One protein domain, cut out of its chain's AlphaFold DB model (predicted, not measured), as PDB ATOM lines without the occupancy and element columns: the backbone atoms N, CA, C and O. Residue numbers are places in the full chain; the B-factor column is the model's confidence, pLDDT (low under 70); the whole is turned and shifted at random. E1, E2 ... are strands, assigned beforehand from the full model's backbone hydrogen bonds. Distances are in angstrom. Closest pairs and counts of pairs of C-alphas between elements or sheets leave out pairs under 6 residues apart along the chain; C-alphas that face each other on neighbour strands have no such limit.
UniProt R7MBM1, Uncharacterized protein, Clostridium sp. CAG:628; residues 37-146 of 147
ATOM      1  N   TYR A  37      20.737  49.917-135.429       66.81
ATOM      2  CA  TYR A  37      19.444  49.791-136.107       66.81
ATOM      3  C   TYR A  37      18.428  50.766-135.522       66.81
ATOM      4  O   TYR A  37      18.509  51.112-134.346       66.81
ATOM      5  N   LYS A  38      17.459  51.191-136.341       72.69
ATOM      6  CA  LYS A  38      16.243  51.872-135.888       72.69
ATOM      7  C   LYS A  38      15.029  51.093-136.381       72.69
ATOM      8  O   LYS A  38      14.949  50.795-137.568       72.69
ATOM      9  N   THR A  39      14.080  50.818-135.496       70.50
ATOM     10  CA  THR A  39      12.757  50.302-135.860       70.50
ATOM     11  C   THR A  39      11.670  51.063-135.109       70.50
ATOM     12  O   THR A  39      11.932  51.653-134.062       70.50
ATOM     13  N   THR A  40      10.466  51.074-135.668       69.00
ATOM     14  CA  THR A  40       9.290  51.731-135.101       69.00
ATOM     15  C   THR A  40       8.165  50.707-135.057       69.00
ATOM     16  O   THR A  40       7.760  50.195-136.101       69.00
ATOM     17  N   ALA A  41       7.666  50.401-133.863       65.81
ATOM     18  CA  ALA A  41       6.500  49.552-133.669       65.81
ATOM     19  C   ALA A  41       5.280  50.416-133.329       65.81
ATOM     20  O   ALA A  41       5.345  51.303-132.479       65.81
ATOM     21  N   TYR A  42       4.165  50.141-134.005       62.16
ATOM     22  CA  TYR A  42       2.876  50.761-133.726       62.16
ATOM     23  C   TYR A  42       2.065  49.806-132.864       62.16
ATOM     24  O   TYR A  42       1.817  48.668-133.266       62.16
ATOM     25  N   THR A  43       1.662  50.256-131.682       64.75
ATOM     26  CA  THR A  43       0.828  49.447-130.795       64.75
ATOM     27  C   THR A  43      -0.650  49.635-131.144       64.75
ATOM     28  O   THR A  43      -1.052  50.625-131.763       64.75
ATOM     29  N   SER A  44      -1.502  48.710-130.694       58.22
ATOM     30  CA  SER A  44      -2.967  48.852-130.767       58.22
ATOM     31  C   SER A  44      -3.503  50.061-129.978       58.22
ATOM     32  O   SER A  44      -4.661  50.442-130.134       58.22
ATOM     33  N   SER A  45      -2.653  50.688-129.165       61.34
ATOM     34  CA  SER A  45      -2.958  51.749-128.215       61.34
ATOM     35  C   SER A  45      -2.465  53.134-128.659       61.34
ATOM     36  O   SER A  45      -2.200  53.965-127.812       61.34
ATOM     37  N   ASN A  46      -2.355  53.448-129.958       66.31
ATOM     38  CA  ASN A  46      -1.864  54.758-130.464       66.31
ATOM     39  C   ASN A  46      -0.468  55.184-129.954       66.31
ATOM     40  O   ASN A  46      -0.077  56.345-130.137       66.31
ATOM     41  N   LEU A  47       0.275  54.261-129.343       71.25
ATOM     42  CA  LEU A  47       1.648  54.483-128.932       71.25
ATOM     43  C   LEU A  47       2.569  54.103-130.078       71.25
ATOM     44  O   LEU A  47       2.360  53.117-130.795       71.25
ATOM     45  N   ILE A  48       3.610  54.905-130.227       75.44
ATOM     46  CA  ILE A  48       4.703  54.633-131.144       75.44
ATOM     47  C   ILE A  48       5.910  54.277-130.288       75.44
ATOM     48  O   ILE A  48       6.350  55.088-129.474       75.44
ATOM     49  N   LEU A  49       6.430  53.064-130.465       78.25
ATOM     50  CA  LEU A  49       7.667  52.614-129.845       78.25
ATOM     51  C   LEU A  49       8.798  52.703-130.867       78.25
ATOM     52  O   LEU A  49       8.914  51.872-131.767       78.25
ATOM     53  N   ASP A  50       9.640  53.714-130.710       79.38
ATOM     54  CA  ASP A  50      10.869  53.887-131.471       79.38
ATOM     55  C   ASP A  50      12.015  53.178-130.741       79.38
ATOM     56  O   ASP A  50      12.351  53.528-129.614       79.38
ATOM     57  N   ILE A  51      12.646  52.202-131.391       80.56
ATOM     58  CA  ILE A  51      13.769  51.429-130.852       80.56
ATOM     59  C   ILE A  51      15.005  51.771-131.668       80.56
ATOM     60  O   ILE A  51      14.995  51.642-132.893       80.56
ATOM     61  N   LYS A  52      16.081  52.188-131.005       81.19
ATOM     62  CA  LYS A  52      17.387  52.412-131.626       81.19
ATOM     63  C   LYS A  52      18.452  51.624-130.883       81.19
ATOM     64  O   LYS A  52      18.604  51.811-129.684       81.19
ATOM     65  N   ASN A  53      19.227  50.805-131.577       76.25
ATOM     66  CA  ASN A  53      20.491  50.311-131.038       76.25
ATOM     67  C   ASN A  53      21.599  51.247-131.515       76.25
ATOM     68  O   ASN A  53      21.604  51.612-132.690       76.25
ATOM     69  N   ILE A  54      22.463  51.697-130.609       77.44
ATOM     70  CA  ILE A  54      23.672  52.448-130.943       77.44
ATOM     71  C   ILE A  54      24.805  51.919-130.076       77.44
ATOM     72  O   ILE A  54      24.752  52.060-128.855       77.44
ATOM     73  N   ASN A  55      25.848  51.357-130.687       74.88
ATOM     74  CA  ASN A  55      27.026  50.852-129.967       74.88
ATOM     75  C   ASN A  55      26.663  49.914-128.793       74.88
ATOM     76  O   ASN A  55      27.157  50.092-127.678       74.88
ATOM     77  N   ASN A  56      25.771  48.946-129.032       69.44
ATOM     78  CA  ASN A  56      25.266  47.982-128.040       69.44
ATOM     79  C   ASN A  56      24.435  48.608-126.903       69.44
ATOM     80  O   ASN A  56      24.211  47.978-125.871       69.44
ATOM     81  N   GLN A  57      23.957  49.838-127.077       76.44
ATOM     82  CA  GLN A  57      23.033  50.498-126.157       76.44
ATOM     83  C   GLN A  57      21.678  50.612-126.842       76.44
ATOM     84  O   GLN A  57      21.595  51.082-127.977       76.44
ATOM     85  N   ILE A  58      20.617  50.182-126.164       82.00
ATOM     86  CA  ILE A  58      19.258  50.261-126.689       82.00
ATOM     87  C   ILE A  58      18.597  51.520-126.142       82.00
ATOM     88  O   ILE A  58      18.536  51.743-124.938       82.00
ATOM     89  N   TYR A  59      18.082  52.338-127.041       83.19
ATOM     90  CA  TYR A  59      17.283  53.509-126.742       83.19
ATOM     91  C   TYR A  59      15.853  53.224-127.167       83.19
ATOM     92  O   TYR A  59      15.617  52.813-128.304       83.19
ATOM     93  N   LEU A  60      14.914  53.447-126.258       83.31
ATOM     94  CA  LEU A  60      13.488  53.305-126.513       83.31
ATOM     95  C   LEU A  60      12.832  54.661-126.312       83.31
ATOM     96  O   LEU A  60      13.034  55.289-125.277       83.31
ATOM     97  N   THR A  61      12.019  55.080-127.266       82.56
ATOM     98  CA  THR A  61      11.155  56.247-127.126       82.56
ATOM     99  C   THR A  61       9.724  55.775-127.275       82.56
ATOM    100  O   THR A  61       9.366  55.209-128.306       82.56
ATOM    101  N   ILE A  62       8.913  56.011-126.251       79.31
ATOM    102  CA  ILE A  62       7.468  55.808-126.311       79.31
ATOM    103  C   ILE A  62       6.827  57.170-126.539       79.31
ATOM    104  O   ILE A  62       6.971  58.068-125.710       79.31
ATOM    105  N   ASP A  63       6.141  57.327-127.663       79.25
ATOM    106  CA  ASP A  63       5.435  58.550-128.033       79.25
ATOM    107  C   ASP A  63       3.926  58.306-127.992       79.25
ATOM    108  O   ASP A  63       3.404  57.477-128.748       79.25
ATOM    109  N   ASN A  64       3.230  59.013-127.098       74.88
ATOM    110  CA  ASN A  64       1.778  58.979-127.042       74.88
ATOM    111  C   ASN A  64       1.184  60.117-127.872       74.88
ATOM    112  O   ASN A  64       1.052  61.254-127.417       74.88
ATOM    113  N   THR A  65       0.772  59.786-129.091       71.69
ATOM    114  CA  THR A  65       0.265  60.770-130.059       71.69
ATOM    115  C   THR A  65      -1.196  61.174-129.840       71.69
ATOM    116  O   THR A  65      -1.716  62.011-130.582       71.69
ATOM    117  N   LYS A  66      -1.898  60.585-128.857       69.25
ATOM    118  CA  LYS A  66      -3.315  60.870-128.583       69.25
ATOM    119  C   LYS A  66      -3.609  60.982-127.090       69.25
ATOM    120  O   LYS A  66      -2.823  60.594-126.236       69.25
ATOM    121  N   LYS A  67      -4.783  61.528-126.759       64.88
ATOM    122  CA  LYS A  67      -5.267  61.552-125.379       64.88
ATOM    123  C   LYS A  67      -5.810  60.191-124.968       64.88
ATOM    124  O   LYS A  67      -6.729  59.690-125.611       64.88
ATOM    125  N   GLN A  68      -5.224  59.611-123.924       63.44
ATOM    126  CA  GLN A  68      -5.623  58.328-123.353       63.44
ATOM    127  C   GLN A  68      -5.665  58.423-121.833       63.44
ATOM    128  O   GLN A  68      -4.758  58.977-121.220       63.44
ATOM    129  N   ASP A  69      -6.721  57.859-121.251       61.47
ATOM    130  CA  ASP A  69      -6.968  57.833-119.805       61.47
ATOM    131  C   ASP A  69      -6.495  56.509-119.172       61.47
ATOM    132  O   ASP A  69      -7.064  56.046-118.186       61.47
ATOM    133  N   LYS A  70      -5.501  55.844-119.776       68.12
ATOM    134  CA  LYS A  70      -5.058  54.499-119.385       68.12
ATOM    135  C   LYS A  70      -3.564  54.450-119.086       68.12
ATOM    136  O   LYS A  70      -2.783  55.232-119.629       68.12
ATOM    137  N   SER A  71      -3.191  53.536-118.200       72.69
ATOM    138  CA  SER A  71      -1.808  53.257-117.830       72.69
ATOM    139  C   SER A  71      -1.175  52.272-118.813       72.69
ATOM    140  O   SER A  71      -1.842  51.407-119.387       72.69
ATOM    141  N   TYR A  72       0.137  52.408-118.998       76.31
ATOM    142  CA  TYR A  72       0.911  51.546-119.881       76.31
ATOM    143  C   TYR A  72       2.097  50.954-119.141       76.31
ATOM    144  O   TYR A  72       2.712  51.597-118.285       76.31
ATOM    145  N   THR A  73       2.440  49.731-119.526       81.06
ATOM    146  CA  THR A  73       3.622  49.046-119.022       81.06
ATOM    147  C   THR A  73       4.540  48.683-120.178       81.06
ATOM    148  O   THR A  73       4.118  48.033-121.136       81.06
ATOM    149  N   LEU A  74       5.806  49.090-120.070       84.12
ATOM    150  CA  LEU A  74       6.877  48.668-120.963       84.12
ATOM    151  C   LEU A  74       7.463  47.348-120.458       84.12
ATOM    152  O   LEU A  74       7.955  47.265-119.329       84.12
ATOM    153  N   TYR A  75       7.470  46.344-121.327       85.50
ATOM    154  CA  TYR A  75       8.050  45.038-121.061       85.50
ATOM    155  C   TYR A  75       9.282  44.794-121.937       85.50
ATOM    156  O   TYR A  75       9.270  45.031-123.147       85.50
ATOM    157  N   LEU A  76      10.339  44.262-121.320       87.50
ATOM    158  CA  LEU A  76      11.420  43.568-122.011       87.50
ATOM    159  C   LEU A  76      11.017  42.103-122.144       87.50
ATOM    160  O   LEU A  76      10.869  41.390-121.151       87.50
ATOM    161  N   LYS A  77      10.861  41.660-123.381       86.88
ATOM    162  CA  LYS A  77      10.561  40.282-123.728       86.88
ATOM    163  C   LYS A  77      11.856  39.550-124.048       86.88
ATOM    164  O   LYS A  77      12.654  40.025-124.852       86.88
ATOM    165  N   VAL A  78      12.040  38.384-123.441       85.50
ATOM    166  CA  VAL A  78      13.220  37.538-123.634       85.50
ATOM    167  C   VAL A  78      12.785  36.111-123.941       85.50
ATOM    168  O   VAL A  78      12.004  35.521-123.190       85.50
ATOM    169  N   LEU A  79      13.291  35.542-125.034       84.38
ATOM    170  CA  LEU A  79      12.995  34.166-125.427       84.38
ATOM    171  C   LEU A  79      13.974  33.189-124.766       84.38
ATOM    172  O   LEU A  79      15.186  33.381-124.827       84.38
ATOM    173  N   ASN A  80      13.453  32.106-124.175       71.00
ATOM    174  CA  ASN A  80      14.252  30.989-123.649       71.00
ATOM    175  C   ASN A  80      15.380  31.403-122.684       71.00
ATOM    176  O   ASN A  80      16.461  30.813-122.693       71.00
ATOM    177  N   ASN A  81      15.138  32.401-121.828       72.00
ATOM    178  CA  ASN A  81      16.166  32.829-120.890       72.00
ATOM    179  C   ASN A  81      16.362  31.821-119.749       72.00
ATOM    180  O   ASN A  81      15.444  31.557-118.972       72.00
ATOM    181  N   THR A  82      17.581  31.310-119.615       69.62
ATOM    182  CA  THR A  82      18.024  30.491-118.476       69.62
ATOM    183  C   THR A  82      19.068  31.195-117.614       69.62
ATOM    184  O   THR A  82      19.438  30.671-116.564       69.62
ATOM    185  N   THR A  83      19.543  32.368-118.038       77.38
ATOM    186  CA  THR A  83      20.670  33.065-117.417       77.38
ATOM    187  C   THR A  83      20.211  34.397-116.834       77.38
ATOM    188  O   THR A  83      19.523  35.186-117.481       77.38
ATOM    189  N   ASP A  84      20.574  34.643-115.580       83.75
ATOM    190  CA  ASP A  84      20.334  35.938-114.950       83.75
ATOM    191  C   ASP A  84      21.343  36.963-115.482       83.75
ATOM    192  O   ASP A  84      22.511  36.628-115.681       83.75
ATOM    193  N   PHE A  85      20.896  38.191-115.734       86.06
ATOM    194  CA  PHE A  85      21.741  39.260-116.261       86.06
ATOM    195  C   PHE A  85      21.357  40.614-115.672       86.06
ATOM    196  O   PHE A  85      20.220  40.848-115.263       86.06
ATOM    197  N   LYS A  86      22.308  41.540-115.667       89.31
ATOM    198  CA  LYS A  86      22.106  42.911-115.205       89.31
ATOM    199  C   LYS A  86      21.785  43.843-116.357       89.31
ATOM    200  O   LYS A  86      22.424  43.820-117.413       89.31
ATOM    201  N   ILE A  87      20.833  44.727-116.101       87.19
ATOM    202  CA  ILE A  87      20.425  45.773-117.024       87.19
ATOM    203  C   ILE A  87      20.504  47.128-116.335       87.19
ATOM    204  O   ILE A  87      20.152  47.279-115.171       87.19
ATOM    205  N   ASN A  88      20.998  48.124-117.058       86.69
ATOM    206  CA  ASN A  88      20.961  49.513-116.643       86.69
ATOM    207  C   ASN A  88      19.807  50.207-117.361       86.69
ATOM    208  O   ASN A  88      19.848  50.321-118.585       86.69
ATOM    209  N   ILE A  89      18.814  50.665-116.602       86.81
ATOM    210  CA  ILE A  89      17.654  51.414-117.084       86.81
ATOM    211  C   ILE A  89      17.790  52.844-116.561       86.81
ATOM    212  O   ILE A  89      17.726  53.078-115.355       86.81
ATOM    213  N   ASN A  90      17.987  53.819-117.450       85.81
ATOM    214  CA  ASN A  90      18.092  55.242-117.088       85.81
ATOM    215  C   ASN A  90      19.116  55.541-115.969       85.81
ATOM    216  O   ASN A  90      18.894  56.401-115.121       85.81
ATOM    217  N   ASN A  91      20.268  54.869-116.016       84.00
ATOM    218  CA  ASN A  91      21.372  54.937-115.047       84.00
ATOM    219  C   ASN A  91      21.158  54.168-113.733       84.00
ATOM    220  O   ASN A  91      22.039  54.211-112.876       84.00
ATOM    221  N   ASN A  92      20.069  53.408-113.600       87.25
ATOM    222  CA  ASN A  92      19.843  52.497-112.480       87.25
ATOM    223  C   ASN A  92      20.142  51.059-112.905       87.25
ATOM    224  O   ASN A  92      19.520  50.539-113.831       87.25
ATOM    225  N   ILE A  93      21.114  50.424-112.246       89.38
ATOM    226  CA  ILE A  93      21.495  49.033-112.515       89.38
ATOM    227  C   ILE A  93      20.627  48.110-111.669       89.38
ATOM    228  O   ILE A  93      20.692  48.159-110.444       89.38
ATOM    229  N   GLU A  94      19.892  47.226-112.330       88.12
ATOM    230  CA  GLU A  94      19.054  46.207-111.709       88.12
ATOM    231  C   GLU A  94      19.447  44.813-112.191       88.12
ATOM    232  O   GLU A  94      19.892  44.623-113.328       88.12
ATOM    233  N   ASN A  95      19.276  43.820-111.318       89.06
ATOM    234  CA  ASN A  95      19.337  42.428-111.743       89.06
ATOM    235  C   ASN A  95      17.993  42.045-112.368       89.06
ATOM    236  O   ASN A  95      16.949  42.318-111.773       89.06
ATOM    237  N   ILE A  96      17.988  41.411-113.543       87.69
ATOM    238  CA  ILE A  96      16.739  41.119-114.256       87.69
ATOM    239  C   ILE A  96      15.820  40.199-113.435       87.69
ATOM    240  O   ILE A  96      14.596  40.300-113.515       87.69
ATOM    241  N   SER A  97      16.386  39.336-112.584       88.19
ATOM    242  CA  SER A  97      15.627  38.513-111.641       88.19
ATOM    243  C   SER A  97      14.812  39.297-110.612       88.19
ATOM    244  O   SER A  97      13.810  38.746-110.151       88.19
ATOM    245  N   ASN A  98      15.189  40.542-110.295       90.25
ATOM    246  CA  ASN A  98      14.487  41.408-109.342       90.25
ATOM    247  C   ASN A  98      13.269  42.110-109.951       90.25
ATOM    248  O   ASN A  98      12.410  42.584-109.209       90.25
ATOM    249  N   LEU A  99      13.195  42.206-111.281       90.00
ATOM    250  CA  LEU A  99      12.059  42.835-111.943       90.00
ATOM    251  C   LEU A  99      10.827  41.932-111.867       90.00
ATOM    252  O   LEU A  99      10.914  40.705-111.995       90.00
ATOM    253  N   GLU A 100       9.662  42.558-111.706       91.38
ATOM    254  CA  GLU A 100       8.379  41.876-111.852       91.38
ATOM    255  C   GLU A 100       8.313  41.226-113.240       91.38
ATOM    256  O   GLU A 100       8.645  41.852-114.250       91.38
ATOM    257  N   LYS A 101       7.923  39.950-113.299       91.56
ATOM    258  CA  LYS A 101       7.916  39.193-114.550       91.56
ATOM    259  C   LYS A 101       6.802  38.168-114.617       91.56
ATOM    260  O   LYS A 101       6.433  37.568-113.609       91.56
ATOM    261  N   HIS A 102       6.340  37.912-115.831       91.12
ATOM    262  CA  HIS A 102       5.432  36.815-116.147       91.12
ATOM    263  C   HIS A 102       5.972  36.004-117.326       91.12
ATOM    264  O   HIS A 102       6.845  36.458-118.068       91.12
ATOM    265  N   LYS A 103       5.488  34.769-117.470       90.56
ATOM    266  CA  LYS A 103       5.898  33.850-118.533       90.56
ATOM    267  C   LYS A 103       4.691  33.491-119.391       90.56
ATOM    268  O   LYS A 103       3.686  33.030-118.858       90.56
ATOM    269  N   GLU A 104       4.825  33.640-120.702       89.38
ATOM    270  CA  GLU A 104       3.833  33.213-121.692       89.38
ATOM    271  C   GLU A 104       4.525  32.245-122.662       89.38
ATOM    272  O   GLU A 104       5.383  32.625-123.457       89.38
ATOM    273  N   GLY A 105       4.226  30.947-122.549       88.62
ATOM    274  CA  GLY A 105       4.920  29.919-123.329       88.62
ATOM    275  C   GLY A 105       6.430  29.893-123.052       88.62
ATOM    276  O   GLY A 105       6.851  29.607-121.932       88.62
ATOM    277  N   ASN A 106       7.241  30.180-124.073       86.56
ATOM    278  CA  ASN A 106       8.711  30.209-123.996       86.56
ATOM    279  C   ASN A 106       9.286  31.611-123.742       86.56
ATOM    280  O   ASN A 106      10.504  31.798-123.717       86.56
ATOM    281  N   GLU A 107       8.413  32.593-123.560       88.44
ATOM    282  CA  GLU A 107       8.763  34.001-123.481       88.44
ATOM    283  C   GLU A 107       8.622  34.474-122.039       88.44
ATOM    284  O   GLU A 107       7.654  34.143-121.350       88.44
ATOM    285  N   ILE A 108       9.600  35.245-121.575       89.25
ATOM    286  CA  ILE A 108       9.562  35.895-120.267       89.25
ATOM    287  C   ILE A 108       9.458  37.395-120.495       89.25
ATOM    288  O   ILE A 108      10.271  37.977-121.213       89.25
ATOM    289  N   TYR A 109       8.460  38.005-119.872       90.06
ATOM    290  CA  TYR A 109       8.172  39.428-119.953       90.06
ATOM    291  C   TYR A 109       8.569  40.068-118.632       90.06
ATOM    292  O   TYR A 109       7.916  39.842-117.615       90.06
ATOM    293  N   TYR A 110       9.642  40.852-118.647       89.81
ATOM    294  CA  TYR A 110      10.129  41.606-117.498       89.81
ATOM    295  C   TYR A 110       9.619  43.037-117.580       89.81
ATOM    296  O   TYR A 110       9.834  43.728-118.577       89.81
ATOM    297  N   LYS A 111       8.940  43.485-116.534       89.69
ATOM    298  CA  LYS A 111       8.404  44.835-116.429       89.69
ATOM    299  C   LYS A 111       9.539  45.823-116.184       89.69
ATOM    300  O   LYS A 111      10.199  45.774-115.151       89.69
ATOM    301  N   ILE A 112       9.762  46.703-117.155       86.69
ATOM    302  CA  ILE A 112      10.801  47.738-117.113       86.69
ATOM    303  C   ILE A 112      10.277  48.980-116.401       86.69
ATOM    304  O   ILE A 112      10.959  49.546-115.552       86.69
ATOM    305  N   ASP A 113       9.063  49.400-116.745       80.69
ATOM    306  CA  ASP A 113       8.418  50.569-116.162       80.69
ATOM    307  C   ASP A 113       6.904  50.463-116.364       80.69
ATOM    308  O   ASP A 113       6.442  50.136-117.460       80.69
ATOM    309  N   SER A 114       6.140  50.746-115.310       72.88
ATOM    310  CA  SER A 114       4.716  51.058-115.424       72.88
ATOM    311  C   SER A 114       4.549  52.527-115.105       72.88
ATOM    312  O   SER A 114       4.824  52.960-113.986       72.88
ATOM    313  N   SER A 115       4.084  53.297-116.075       69.19
ATOM    314  CA  SER A 115       3.788  54.702-115.854       69.19
ATOM    315  C   SER A 115       2.591  55.143-116.669       69.19
ATOM    316  O   SER A 115       2.282  54.615-117.739       69.19
ATOM    317  N   ASN A 116       1.908  56.154-116.144       65.19
ATOM    318  CA  ASN A 116       0.924  56.882-116.921       65.19
ATOM    319  C   ASN A 116       1.688  57.711-117.949       65.19
ATOM    320  O   ASN A 116       2.370  58.675-117.599       65.19
ATOM    321  N   ILE A 117       1.601  57.313-119.215       63.28
ATOM    322  CA  ILE A 117       2.112  58.125-120.313       63.28
ATOM    323  C   ILE A 117       1.004  59.106-120.674       63.28
ATOM    324  O   ILE A 117       0.074  58.774-121.411       63.28
ATOM    325  N   GLU A 118       1.093  60.307-120.105       63.78
ATOM    326  CA  GLU A 118       0.157  61.388-120.392       63.78
ATOM    327  C   GLU A 118       0.070  61.675-121.899       63.78
ATOM    328  O   GLU A 118       1.005  61.454-122.673       63.78
ATOM    329  N   SER A 119      -1.081  62.188-122.320       62.56
ATOM    330  CA  SER A 119      -1.345  62.530-123.714       62.56
ATOM    331  C   SER A 119      -0.339  63.528-124.274       62.56
ATOM    332  O   SER A 119      -0.061  64.530-123.615       62.56
ATOM    333  N   ASN A 120       0.107  63.328-125.518       64.50
ATOM    334  CA  ASN A 120       1.092  64.186-126.189       64.50
ATOM    335  C   ASN A 120       2.436  64.262-125.452       64.50
ATOM    336  O   ASN A 120       3.163  65.248-125.591       64.50
ATOM    337  N   ASN A 121       2.751  63.240-124.657       73.81
ATOM    338  CA  ASN A 121       4.008  63.151-123.943       73.81
ATOM    339  C   ASN A 121       4.890  62.052-124.538       73.81
ATOM    340  O   ASN A 121       4.409  61.052-125.079       73.81
ATOM    341  N   LYS A 122       6.200  62.258-124.424       81.00
ATOM    342  CA  LYS A 122       7.220  61.301-124.839       81.00
ATOM    343  C   LYS A 122       7.970  60.830-123.616       81.00
ATOM    344  O   LYS A 122       8.323  61.635-122.755       81.00
ATOM    345  N   LYS A 123       8.244  59.533-123.558       82.94
ATOM    346  CA  LYS A 123       9.086  58.959-122.516       82.94
ATOM    347  C   LYS A 123      10.239  58.198-123.145       82.94
ATOM    348  O   LYS A 123      10.029  57.277-123.933       82.94
ATOM    349  N   ASP A 124      11.444  58.604-122.773       85.12
ATOM    350  CA  ASP A 124      12.683  58.023-123.262       85.12
ATOM    351  C   ASP A 124      13.293  57.084-122.222       85.12
ATOM    352  O   ASP A 124      13.314  57.363-121.018       85.12
ATOM    353  N   TYR A 125      13.838  55.978-122.713       83.25
ATOM    354  CA  TYR A 125      14.580  55.008-121.931       83.25
ATOM    355  C   TYR A 125      15.915  54.712-122.594       83.25
ATOM    356  O   TYR A 125      16.006  54.520-123.807       83.25
ATOM    357  N   LYS A 126      16.947  54.610-121.764       86.31
ATOM    358  CA  LYS A 126      18.240  54.053-122.135       86.31
ATOM    359  C   LYS A 126      18.431  52.731-121.408       86.31
ATOM    360  O   LYS A 126      18.469  52.717-120.180       86.31
ATOM    361  N   LEU A 127      18.577  51.655-122.175       83.81
ATOM    362  CA  LEU A 127      18.830  50.306-121.695       83.81
ATOM    363  C   LEU A 127      20.225  49.862-122.128       83.81
ATOM    364  O   LEU A 127      20.574  49.890-123.311       83.81
ATOM    365  N   VAL A 128      21.031  49.446-121.157       83.94
ATOM    366  CA  VAL A 128      22.365  48.889-121.398       83.94
ATOM    367  C   VAL A 128      22.468  47.555-120.683       83.94
ATOM    368  O   VAL A 128      22.301  47.489-119.466       83.94
ATOM    369  N   PHE A 129      22.755  46.497-121.432       80.94
ATOM    370  CA  PHE A 129      23.057  45.195-120.850       80.94
ATOM    371  C   PHE A 129      24.495  45.219-120.346       80.94
ATOM    372  O   PHE A 129      25.414  45.561-121.089       80.94
ATOM    373  N   ILE A 130      24.667  44.946-119.055       81.50
ATOM    374  CA  ILE A 130      25.980  44.993-118.405       81.50
ATOM    375  C   ILE A 130      26.756  43.708-118.684       81.50
ATOM    376  O   ILE A 130      27.971  43.743-118.872       81.50
ATOM    377  N   ASP A 131      26.043  42.588-118.726       77.12
ATOM    378  CA  ASP A 131      26.621  41.282-119.005       77.12
ATOM    379  C   ASP A 131      26.666  41.018-120.514       77.12
ATOM    380  O   ASP A 131      25.915  41.611-121.296       77.12
ATOM    381  N   ASN A 132      27.557  40.118-120.941       68.56
ATOM    382  CA  ASN A 132      27.598  39.709-122.340       68.56
ATOM    383  C   ASN A 132      26.372  38.841-122.660       68.56
ATOM    384  O   ASN A 132      26.298  37.683-122.255       68.56
ATOM    385  N   ILE A 133      25.425  39.422-123.396       67.19
ATOM    386  CA  ILE A 133      24.140  38.815-123.744       67.19
ATOM    387  C   ILE A 133      24.034  38.439-125.233       67.19
ATOM    388  O   ILE A 133      22.934  38.377-125.768       67.19
ATOM    389  N   GLU A 134      25.159  38.193-125.916       59.31
ATOM    390  CA  GLU A 134      25.233  37.925-127.370       59.31
ATOM    391  C   GLU A 134      24.256  36.853-127.900       59.31
ATOM    392  O   GLU A 134      23.940  36.849-129.087       59.31
ATOM    393  N   THR A 135      23.757  35.958-127.044       64.94
ATOM    394  CA  THR A 135      22.830  34.877-127.415       64.94
ATOM    395  C   THR A 135      21.374  35.119-127.004       64.94
ATOM    396  O   THR A 135      20.544  34.231-127.192       64.94
ATOM    397  N   LEU A 136      21.054  36.262-126.392       68.12
ATOM    398  CA  LEU A 136      19.703  36.563-125.923       68.12
ATOM    399  C   LEU A 136      18.869  37.165-127.053       68.12
ATOM    400  O   LEU A 136      19.156  38.249-127.556       68.12
ATOM    401  N   ASP A 137      17.804  36.456-127.419       77.19
ATOM    402  CA  ASP A 137      16.777  36.976-128.313       77.19
ATOM    403  C   ASP A 137      15.811  37.845-127.496       77.19
ATOM    404  O   ASP A 137      15.090  37.360-126.611       77.19
ATOM    405  N   ILE A 138      15.884  39.155-127.748       79.12
ATOM    406  CA  ILE A 138      15.179  40.194-127.002       79.12
ATOM    407  C   ILE A 138      14.279  41.015-127.917       79.12
ATOM    408  O   ILE A 138      14.633  41.375-129.040       79.12
ATOM    409  N   SER A 139      13.118  41.385-127.398       81.06
ATOM    410  CA  SER A 139      12.219  42.355-128.020       81.06
ATOM    411  C   SER A 139      11.521  43.190-126.951       81.06
ATOM    412  O   SER A 139      11.677  42.952-125.753       81.06
ATOM    413  N   PHE A 140      10.780  44.207-127.378       82.62
ATOM    414  CA  PHE A 140      10.072  45.113-126.485       82.62
ATOM    415  C   PHE A 140       8.594  45.111-126.819       82.62
ATOM    416  O   PHE A 140       8.222  45.083-127.992       82.62
ATOM    417  N   ASP A 141       7.776  45.155-125.777       77.69
ATOM    418  CA  ASP A 141       6.327  45.200-125.891       77.69
ATOM    419  C   ASP A 141       5.761  46.273-124.960       77.69
ATOM    420  O   ASP A 141       6.339  46.574-123.913       77.69
ATOM    421  N   ILE A 142       4.631  46.857-125.347       77.06
ATOM    422  CA  ILE A 142       3.887  47.794-124.511       77.06
ATOM    423  C   ILE A 142       2.469  47.272-124.391       77.06
ATOM    424  O   ILE A 142       1.726  47.239-125.374       77.06
ATOM    425  N   LYS A 143       2.079  46.922-123.166       75.81
ATOM    426  CA  LYS A 143       0.712  46.499-122.873       75.81
ATOM    427  C   LYS A 143      -0.032  47.627-122.166       75.81
ATOM    428  O   LYS A 143       0.513  48.332-121.315       75.81
ATOM    429  N   GLU A 144      -1.276  47.813-122.583       74.81
ATOM    430  CA  GLU A 144      -2.245  48.655-121.890       74.81
ATOM    431  C   GLU A 144      -2.739  47.902-120.659       74.81
ATOM    432  O   GLU A 144      -3.214  46.771-120.780       74.81
ATOM    433  N   GLU A 145      -2.626  48.511-119.485       67.31
ATOM    434  CA  GLU A 145      -3.154  47.924-118.260       67.31
ATOM    435  C   GLU A 145      -4.607  48.384-118.080       67.31
ATOM    436  O   GLU A 145      -4.952  49.551-118.289       67.31
ATOM    437  N   SER A 146      -5.488  47.448-117.724       58.62
ATOM    438  CA  SER A 146      -6.857  47.791-117.329       58.62
ATOM    439  C   SER A 146      -6.830  48.270-115.878       58.62
ATOM    440  O   SER A 146      -6.308  47.558-115.023       58.62
TER     441      SER A 146
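Overview. This is residues 37 to 146 of the 147 residues of an uncharacterized protein of Clostridium sp. CAG:628 (UniProt R7MBM1). Two twisted antiparallel sheets lie face to face as a sandwich, their strands crossed at 37 degrees: a sheet of six strands, with the short hairpin E5 and E6 at one edge and E1 at the other, and a smaller, more curled sheet of four. The printed part has 110 residues with ten named strands, E1 to E10 in number order along the chain, and no named helix; the class is all strand. The sheet orders are E1 E2 E3 E9 E5 E6 and E7 E8 E4 E10. The whole is compact, with a radius of gyration of the C-alphas of 13.8 A and spans of 39 by 30 by 23 A.

Along the chain. In the larger sheet, E1 is residues 37 to 42, beginning at C-alpha 37 (19.444, 49.791, -136.107). E2 is residues 47 to 54, 22.2 A long, E3 residues 57 to 64, 22.9 A, and E9 residues 122 to 129, 22.9 A. E5 is residues 86 to 89 and E6 residues 92 to 95. In the other sheet, E7 is residues 101 to 104, E8 residues 107 to 115, 22.6 A, and E4 residues 71 to 79, 25.3 A. E10 is residues 138 to 145, 21.7 A, ending at C-alpha 145 (-3.154, 47.924, -118.260).

Arrangement. E1, E2 and E3 form a meander, each strand the antiparallel neighbour of the one before; N 39 and O 51 are 2.9 A apart, and N 50 and O 61 2.8 A. E3 is antiparallel to E9, with N 60 and O 125 at 2.9 A. E9 is antiparallel to E5, with N 88 and O 128 at 2.8 A. The hairpin E5 and E6 has N 87 and O 94 at 2.9 A. In the smaller sheet, the hairpin E7 and E8 has N 104 and O 107 at 2.9 A. E8 bends by 54 degrees at residue 112; beside it is E4, antiparallel, with N 76 and O 110 at 2.8 A. E4 and E10 are antiparallel, with N 75 and O 141 at 2.8 A. Between the sheets, the parts that face each other are 9.6 A centre to centre. E2 and E10 are near each other, while E1 and E10 are apart.

Size, cuts and confidence. The C-alphas of Lys 67 and Asn 132, the two farthest apart, are 39.6 A from each other. Both sheets are strongly twisted. The printed part has no cut, and no link is long. The mean pLDDT of the printed part is 78.0; 28 residues are under 70, among them residues 40 to 46, 115 to 120 and 132 to 136.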